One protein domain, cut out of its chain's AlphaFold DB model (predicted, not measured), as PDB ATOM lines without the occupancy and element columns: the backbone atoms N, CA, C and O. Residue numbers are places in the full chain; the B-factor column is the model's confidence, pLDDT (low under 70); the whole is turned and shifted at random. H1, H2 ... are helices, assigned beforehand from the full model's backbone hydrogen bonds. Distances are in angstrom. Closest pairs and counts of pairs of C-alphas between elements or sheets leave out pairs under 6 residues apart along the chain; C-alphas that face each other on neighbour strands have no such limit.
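What this domain is: This is residues 69 to 124 of the 181 residues of the protein "EF-hand domain-containing protein" of Candidatus Omnitrophica bacterium (UniProt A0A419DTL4). Two small helical corners stand one after the other along a long, loose chain path: H1 and H2 make one, H3 and H4 the other. H2 and H3 follow each other along the longest axis, joined by one residue, while H1 and H4 stand crosswise towards opposite ends, with no contact between the two corners except through the link from H2 to H3. The printed part has 56 residues with four named helices, in the order H1, H2, H3, H4, and no named strand; the class is all helix. It is only just loose, close to extended, with a radius of gyration of the C-alphas of 14.9 A, and a flat outline of 42 by 24 by 13 A.

Where its parts are: The longest helix, H2, holds residues 84 to 95 and measures 15.8 A from C-alpha 84 at (61.789, 3.925, 32.438) to C-alpha 95. H1, residues 69 to 74, begins at C-alpha 69 at (56.118, -11.095, 37.606) and measures 8.6 A. H3, residues 97 to 102, measures 8.7 A. H4, residues 112 to 121, measures 14.3 A and ends at C-alpha 121 at (28.917, 1.861, 42.139).

How they stand to each other: H2 touches H1 with residues 86 to 90 alone; their closest C-alphas, those of Ala 74 and Trp 90, are 5.3 A apart. Their lines are only just about perpendicular, at 70.3 degrees. H2 and H3 meet only through their link. H3 touches H4, the closest C-alphas being those of Ala 102 and Trp 118, 5.2 A apart. Their lines are only just about perpendicular, at 72 degrees. H1 is apart from H3 and H4, and H2 is apart from H4. In H1, H2, H3 and H4 every O i to N i+4 pair is within hydrogen-bond range.

The domain as a whole: The two C-alphas farthest apart, those of Asp 79 and Asp 120, are 43.0 A apart. The printed part has no cut and no long link. The mean pLDDT of the printed part is 72.8; residues 69, 80, 93 to 97, 99 to 101, 108 and 122 to 124 are under 70.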
ATOM      1  N   ASP A  69      57.202 -10.835  38.561       68.50
ATOM      2  CA  ASP A  69      56.118 -11.095  37.606       68.50
ATOM      3  C   ASP A  69      55.508  -9.820  37.022       68.50
ATOM      4  O   ASP A  69      55.115  -9.804  35.858       68.50
ATOM      5  N   TRP A  70      55.482  -8.724  37.783       70.75
ATOM      6  CA  TRP A  70      55.082  -7.433  37.230       70.75
ATOM      7  C   TRP A  70      56.119  -6.880  36.243       70.75
ATOM      8  O   TRP A  70      55.726  -6.274  35.256       70.75
ATOM      9  N   GLU A  71      57.418  -7.131  36.456       72.25
ATOM     10  CA  GLU A  71      58.490  -6.710  35.541       72.25
ATOM     11  C   GLU A  71      58.412  -7.497  34.235       72.25
ATOM     12  O   GLU A  71      58.503  -6.902  33.173       72.25
ATOM     13  N   LYS A  72      58.108  -8.802  34.301       73.88
ATOM     14  CA  LYS A  72      57.847  -9.635  33.111       73.88
ATOM     15  C   LYS A  72      56.664  -9.125  32.293       73.88
ATOM     16  O   LYS A  72      56.637  -9.287  31.083       73.88
ATOM     17  N   LYS A  73      55.658  -8.556  32.961       73.00
ATOM     18  CA  LYS A  73      54.483  -7.949  32.317       73.00
ATOM     19  C   LYS A  73      54.755  -6.519  31.834       73.00
ATOM     20  O   LYS A  73      54.019  -6.021  30.986       73.00
ATOM     21  N   ALA A  74      55.740  -5.840  32.422       76.75
ATOM     22  CA  ALA A  74      56.128  -4.475  32.085       76.75
ATOM     23  C   ALA A  74      57.129  -4.419  30.928       76.75
ATOM     24  O   ALA A  74      57.070  -3.465  30.162       76.75
ATOM     25  N   ASP A  75      58.000  -5.420  30.810       78.44
ATOM     26  CA  ASP A  75      58.939  -5.623  29.706       78.44
ATOM     27  C   ASP A  75      58.165  -5.972  28.425       78.44
ATOM     28  O   ASP A  75      57.716  -7.104  28.217       78.44
ATOM     29  N   LEU A  76      57.922  -4.954  27.601       77.25
ATOM     30  CA  LEU A  76      57.107  -5.073  26.391       77.25
ATOM     31  C   LEU A  76      57.945  -5.509  25.196       77.25
ATOM     32  O   LEU A  76      57.407  -6.101  24.258       77.25
ATOM     33  N   ASN A  77      59.232  -5.175  25.209       77.50
ATOM     34  CA  ASN A  77      60.165  -5.505  24.139       77.50
ATOM     35  C   ASN A  77      60.845  -6.879  24.351       77.50
ATOM     36  O   ASN A  77      61.503  -7.367  23.433       77.50
ATOM     37  N   GLN A  78      60.622  -7.512  25.510       76.62
ATOM     38  CA  GLN A  78      61.166  -8.807  25.925       76.62
ATOM     39  C   GLN A  78      62.697  -8.860  25.902       76.62
ATOM     40  O   GLN A  78      63.284  -9.929  25.705       76.62
ATOM     41  N   ASP A  79      63.358  -7.720  26.089       73.75
ATOM     42  CA  ASP A  79      64.818  -7.636  26.153       73.75
ATOM     43  C   ASP A  79      65.367  -8.033  27.535       73.75
ATOM     44  O   ASP A  79      66.584  -8.121  27.740       73.75
ATOM     45  N   GLY A  80      64.465  -8.355  28.467       66.00
ATOM     46  CA  GLY A  80      64.779  -8.754  29.823       66.00
ATOM     47  C   GLY A  80      65.097  -7.571  30.724       66.00
ATOM     48  O   GLY A  80      65.568  -7.810  31.834       66.00
ATOM     49  N   VAL A  81      64.862  -6.325  30.308       70.38
ATOM     50  CA  VAL A  81      65.119  -5.102  31.075       70.38
ATOM     51  C   VAL A  81      63.913  -4.165  31.010       70.38
ATOM     52  O   VAL A  81      63.573  -3.642  29.968       70.38
ATOM     53  N   VAL A  82      63.317  -3.852  32.163       72.62
ATOM     54  CA  VAL A  82      62.250  -2.848  32.272       72.62
ATOM     55  C   VAL A  82      62.845  -1.446  32.325       72.62
ATOM     56  O   VAL A  82      63.270  -0.957  33.389       72.62
ATOM     57  N   ASP A  83      62.808  -0.759  31.192       74.88
ATOM     58  CA  ASP A  83      63.261   0.624  31.102       74.88
ATOM     59  C   ASP A  83      62.286   1.609  31.799       74.88
ATOM     60  O   ASP A  83      61.236   1.260  32.364       74.88
ATOM     61  N   GLN A  84      62.647   2.896  31.838       73.62
ATOM     62  CA  GLN A  84      61.789   3.925  32.438       73.62
ATOM     63  C   GLN A  84      60.447   4.082  31.699       73.62
ATOM     64  O   GLN A  84      59.430   4.390  32.331       73.62
ATOM     65  N   LYS A  85      60.432   3.891  30.378       76.25
ATOM     66  CA  LYS A  85      59.260   4.063  29.520       76.25
ATOM     67  C   LYS A  85      58.275   2.915  29.725       76.25
ATOM     68  O   LYS A  85      57.098   3.174  29.963       76.25
ATOM     69  N   GLU A  86      58.749   1.683  29.721       79.88
ATOM     70  CA  GLU A  86      58.008   0.460  30.024       79.88
ATOM     71  C   GLU A  86      57.418   0.502  31.426       79.88
ATOM     72  O   GLU A  86      56.228   0.254  31.618       79.88
ATOM     73  N   ARG A  87      58.197   0.964  32.411       73.38
ATOM     74  CA  ARG A  87      57.681   1.192  33.766       73.38
ATOM     75  C   ARG A  87      56.589   2.252  33.805       73.38
ATOM     76  O   ARG A  87      55.622   2.085  34.549       73.38
ATOM     77  N   SER A  88      56.751   3.351  33.069       74.81
ATOM     78  CA  SER A  88      55.718   4.386  32.989       74.81
ATOM     79  C   SER A  88      54.443   3.805  32.395       74.81
ATOM     80  O   SER A  88      53.390   3.930  33.002       74.81
ATOM     81  N   GLN A  89      54.544   3.071  31.289       75.56
ATOM     82  CA  GLN A  89      53.392   2.447  30.641       75.56
ATOM     83  C   GLN A  89      52.720   1.391  31.520       75.56
ATOM     84  O   GLN A  89      51.492   1.324  31.565       75.56
ATOM     85  N   TRP A  90      53.497   0.588  32.246       77.88
ATOM     86  CA  TRP A  90      52.962  -0.376  33.201       77.88
ATOM     87  C   TRP A  90      52.228   0.333  34.343       77.88
ATOM     88  O   TRP A  90      51.092  -0.019  34.657       77.88
ATOM     89  N   LYS A  91      52.819   1.394  34.909       71.25
ATOM     90  CA  LYS A  91      52.162   2.230  35.925       71.25
ATOM     91  C   LYS A  91      50.903   2.890  35.389       71.25
ATOM     92  O   LYS A  91      49.900   2.883  36.084       71.25
ATOM     93  N   ASP A  92      50.927   3.431  34.180       70.50
ATOM     94  CA  ASP A  92      49.768   4.087  33.582       70.50
ATOM     95  C   ASP A  92      48.647   3.083  33.311       70.50
ATOM     96  O   ASP A  92      47.483   3.381  33.552       70.50
ATOM     97  N   LYS A  93      48.963   1.854  32.896       66.75
ATOM     98  CA  LYS A  93      47.953   0.800  32.740       66.75
ATOM     99  C   LYS A  93      47.383   0.332  34.081       66.75
ATOM    100  O   LYS A  93      46.171   0.185  34.175       66.75
ATOM    101  N   HIS A  94      48.219   0.145  35.103       65.00
ATOM    102  CA  HIS A  94      47.801  -0.461  36.373       65.00
ATOM    103  C   HIS A  94      47.311   0.532  37.444       65.00
ATOM    104  O   HIS A  94      46.444   0.175  38.235       65.00
ATOM    105  N   ASN A  95      47.775   1.788  37.472       62.88
ATOM    106  CA  ASN A  95      47.221   2.824  38.364       62.88
ATOM    107  C   ASN A  95      45.938   3.458  37.818       62.88
ATOM    108  O   ASN A  95      45.198   4.079  38.584       62.88
ATOM    109  N   GLN A  96      45.675   3.353  36.513       58.72
ATOM    110  CA  GLN A  96      44.472   3.928  35.912       58.72
ATOM    111  C   GLN A  96      43.295   2.967  35.854       58.72
ATOM    112  O   GLN A  96      42.264   3.321  35.298       58.72
ATOM    113  N   ASP A  97      43.398   1.786  36.455       65.00
ATOM    114  CA  ASP A  97      42.328   0.799  36.370       65.00
ATOM    115  C   ASP A  97      41.022   1.308  37.004       65.00
ATOM    116  O   ASP A  97      39.939   1.034  36.501       65.00
ATOM    117  N   TRP A  98      41.105   2.142  38.047       70.56
ATOM    118  CA  TRP A  98      39.928   2.830  38.586       70.56
ATOM    119  C   TRP A  98      39.533   4.060  37.760       70.56
ATOM    120  O   TRP A  98      38.342   4.287  37.584       70.56
ATOM    121  N   LYS A  99      40.497   4.824  37.222       67.31
ATOM    122  CA  LYS A  99      40.212   6.010  36.396       67.31
ATOM    123  C   LYS A  99      39.485   5.632  35.115       67.31
ATOM    124  O   LYS A  99      38.462   6.221  34.846       67.31
ATOM    125  N   LYS A 100      39.938   4.599  34.404       68.12
ATOM    126  CA  LYS A 100      39.272   4.057  33.209       68.12
ATOM    127  C   LYS A 100      37.905   3.441  33.505       68.12
ATOM    128  O   LYS A 100      37.066   3.371  32.625       68.12
ATOM    129  N   LYS A 101      37.689   2.942  34.728       69.56
ATOM    130  CA  LYS A 101      36.371   2.452  35.171       69.56
ATOM    131  C   LYS A 101      35.443   3.592  35.605       69.56
ATOM    132  O   LYS A 101      34.229   3.406  35.599       69.56
ATOM    133  N   ALA A 102      36.005   4.720  36.039       71.44
ATOM    134  CA  ALA A 102      35.275   5.914  36.451       71.44
ATOM    135  C   ALA A 102      34.929   6.817  35.261       71.44
ATOM    136  O   ALA A 102      33.816   7.321  35.216       71.44
ATOM    137  N   ASP A 103      35.860   6.970  34.320       74.81
ATOM    138  CA  ASP A 103      35.734   7.661  33.036       74.81
ATOM    139  C   ASP A 103      34.766   6.875  32.138       74.81
ATOM    140  O   ASP A 103      35.109   5.857  31.532       74.81
ATOM    141  N   LEU A 104      33.502   7.290  32.144       73.88
ATOM    142  CA  LEU A 104      32.418   6.615  31.433       73.88
ATOM    143  C   LEU A 104      32.310   7.115  29.997       73.88
ATOM    144  O   LEU A 104      31.770   6.405  29.144       73.88
ATOM    145  N   ASN A 105      32.795   8.327  29.734       77.62
ATOM    146  CA  ASN A 105      32.776   8.936  28.413       77.62
ATOM    147  C   ASN A 105      34.065   8.650  27.601       77.62
ATOM    148  O   ASN A 105      34.087   8.921  26.399       77.62
ATOM    149  N   ASN A 106      35.068   8.010  28.215       73.69
ATOM    150  CA  ASN A 106      36.394   7.690  27.677       73.69
ATOM    151  C   ASN A 106      37.152   8.917  27.140       73.69
ATOM    152  O   ASN A 106      37.903   8.799  26.163       73.69
ATOM    153  N   ASP A 107      36.959  10.091  27.742       75.69
ATOM    154  CA  ASP A 107      37.644  11.323  27.338       75.69
ATOM    155  C   ASP A 107      39.065  11.447  27.920       75.69
ATOM    156  O   ASP A 107      39.830  12.336  27.533       75.69
ATOM    157  N   GLY A 108      39.458  10.508  28.787       67.94
ATOM    158  CA  GLY A 108      40.764  10.454  29.439       67.94
ATOM    159  C   GLY A 108      40.838  11.256  30.740       67.94
ATOM    160  O   GLY A 108      41.890  11.272  31.394       67.94
ATOM    161  N   THR A 109      39.744  11.893  31.141       73.00
ATOM    162  CA  THR A 109      39.586  12.676  32.366       73.00
ATOM    163  C   THR A 109      38.450  12.076  33.187       73.00
ATOM    164  O   THR A 109      37.547  11.461  32.653       73.00
ATOM    165  N   VAL A 110      38.510  12.213  34.515       75.94
ATOM    166  CA  VAL A 110      37.387  11.829  35.382       75.94
ATOM    167  C   VAL A 110      36.753  13.115  35.875       75.94
ATOM    168  O   VAL A 110      37.372  13.830  36.673       75.94
ATOM    169  N   ASP A 111      35.556  13.418  35.388       80.06
ATOM    170  CA  ASP A 111      34.794  14.579  35.839       80.06
ATOM    171  C   ASP A 111      34.107  14.325  37.204       80.06
ATOM    172  O   ASP A 111      34.132  13.226  37.772       80.06
ATOM    173  N   GLU A 112      33.508  15.363  37.798       78.44
ATOM    174  CA  GLU A 112      32.814  15.224  39.087       78.44
ATOM    175  C   GLU A 112      31.607  14.271  39.030       78.44
ATOM    176  O   GLU A 112      31.295  13.624  40.035       78.44
ATOM    177  N   LYS A 113      30.931  14.155  37.880       76.88
ATOM    178  CA  LYS A 113      29.759  13.281  37.707       76.88
ATOM    179  C   LYS A 113      30.176  11.820  37.598       76.88
ATOM    180  O   LYS A 113      29.559  10.955  38.214       76.88
ATOM    181  N   GLU A 114      31.237  11.552  36.862       80.56
ATOM    182  CA  GLU A 114      31.900  10.263  36.726       80.56
ATOM    183  C   GLU A 114      32.456   9.789  38.062       80.56
ATOM    184  O   GLU A 114      32.202   8.660  38.484       80.56
ATOM    185  N   MET A 115      33.098  10.687  38.811       76.75
ATOM    186  CA  MET A 115      33.525  10.424  40.183       76.75
ATOM    187  C   MET A 115      32.338  10.095  41.102       76.75
ATOM    188  O   MET A 115      32.436   9.194  41.938       76.75
ATOM    189  N   ALA A 116      31.218  10.813  40.979       75.56
ATOM    190  CA  ALA A 116      30.017  10.545  41.768       75.56
ATOM    191  C   ALA A 116      29.409   9.174  41.432       75.56
ATOM    192  O   ALA A 116      29.118   8.401  42.343       75.56
ATOM    193  N   MET A 117      29.296   8.832  40.146       76.12
ATOM    194  CA  MET A 117      28.813   7.520  39.706       76.12
ATOM    195  C   MET A 117      29.755   6.382  40.106       76.12
ATOM    196  O   MET A 117      29.298   5.297  40.461       76.12
ATOM    197  N   TRP A 118      31.066   6.614  40.087       77.38
ATOM    198  CA  TRP A 118      32.038   5.631  40.552       77.38
ATOM    199  C   TRP A 118      31.899   5.371  42.056       77.38
ATOM    200  O   TRP A 118      31.885   4.217  42.474       77.38
ATOM    201  N   LYS A 119      31.716   6.423  42.867       73.31
ATOM    202  CA  LYS A 119      31.447   6.301  44.314       73.31
ATOM    203  C   LYS A 119      30.118   5.607  44.616       73.31
ATOM    204  O   LYS A 119      30.031   4.902  45.615       73.31
ATOM    205  N   ASP A 120      29.110   5.802  43.770       75.19
ATOM    206  CA  ASP A 120      27.811   5.132  43.887       75.19
ATOM    207  C   ASP A 120      27.915   3.629  43.573       75.19
ATOM    208  O   ASP A 120      27.410   2.795  44.322       75.19
ATOM    209  N   LYS A 121      28.659   3.264  42.519       70.25
ATOM    210  CA  LYS A 121      28.917   1.861  42.139       70.25
ATOM    211  C   LYS A 121      29.912   1.143  43.053       70.25
ATOM    212  O   LYS A 121      29.853  -0.080  43.169       70.25
ATOM    213  N   HIS A 122      30.810   1.882  43.702       68.94
ATOM    214  CA  HIS A 122      31.754   1.378  44.699       68.94
ATOM    215  C   HIS A 122      31.450   1.975  46.078       68.94
ATOM    216  O   HIS A 122      32.251   2.756  46.609       68.94
ATOM    217  N   PRO A 123      30.299   1.615  46.679       64.88
ATOM    218  CA  PRO A 123      29.935   2.120  47.984       64.88
ATOM    219  C   PRO A 123      30.952   1.627  49.009       64.88
ATOM    220  O   PRO A 123      31.312   0.448  49.069       64.88
ATOM    221  N   LEU A 124      31.422   2.554  49.834       68.25
ATOM    222  CA  LEU A 124      32.288   2.222  50.953       68.25
ATOM    223  C   LEU A 124      31.536   1.299  51.936       68.25
ATOM    224  O   LEU A 124      30.314   1.423  52.069       68.25
TER     225      LEU A 124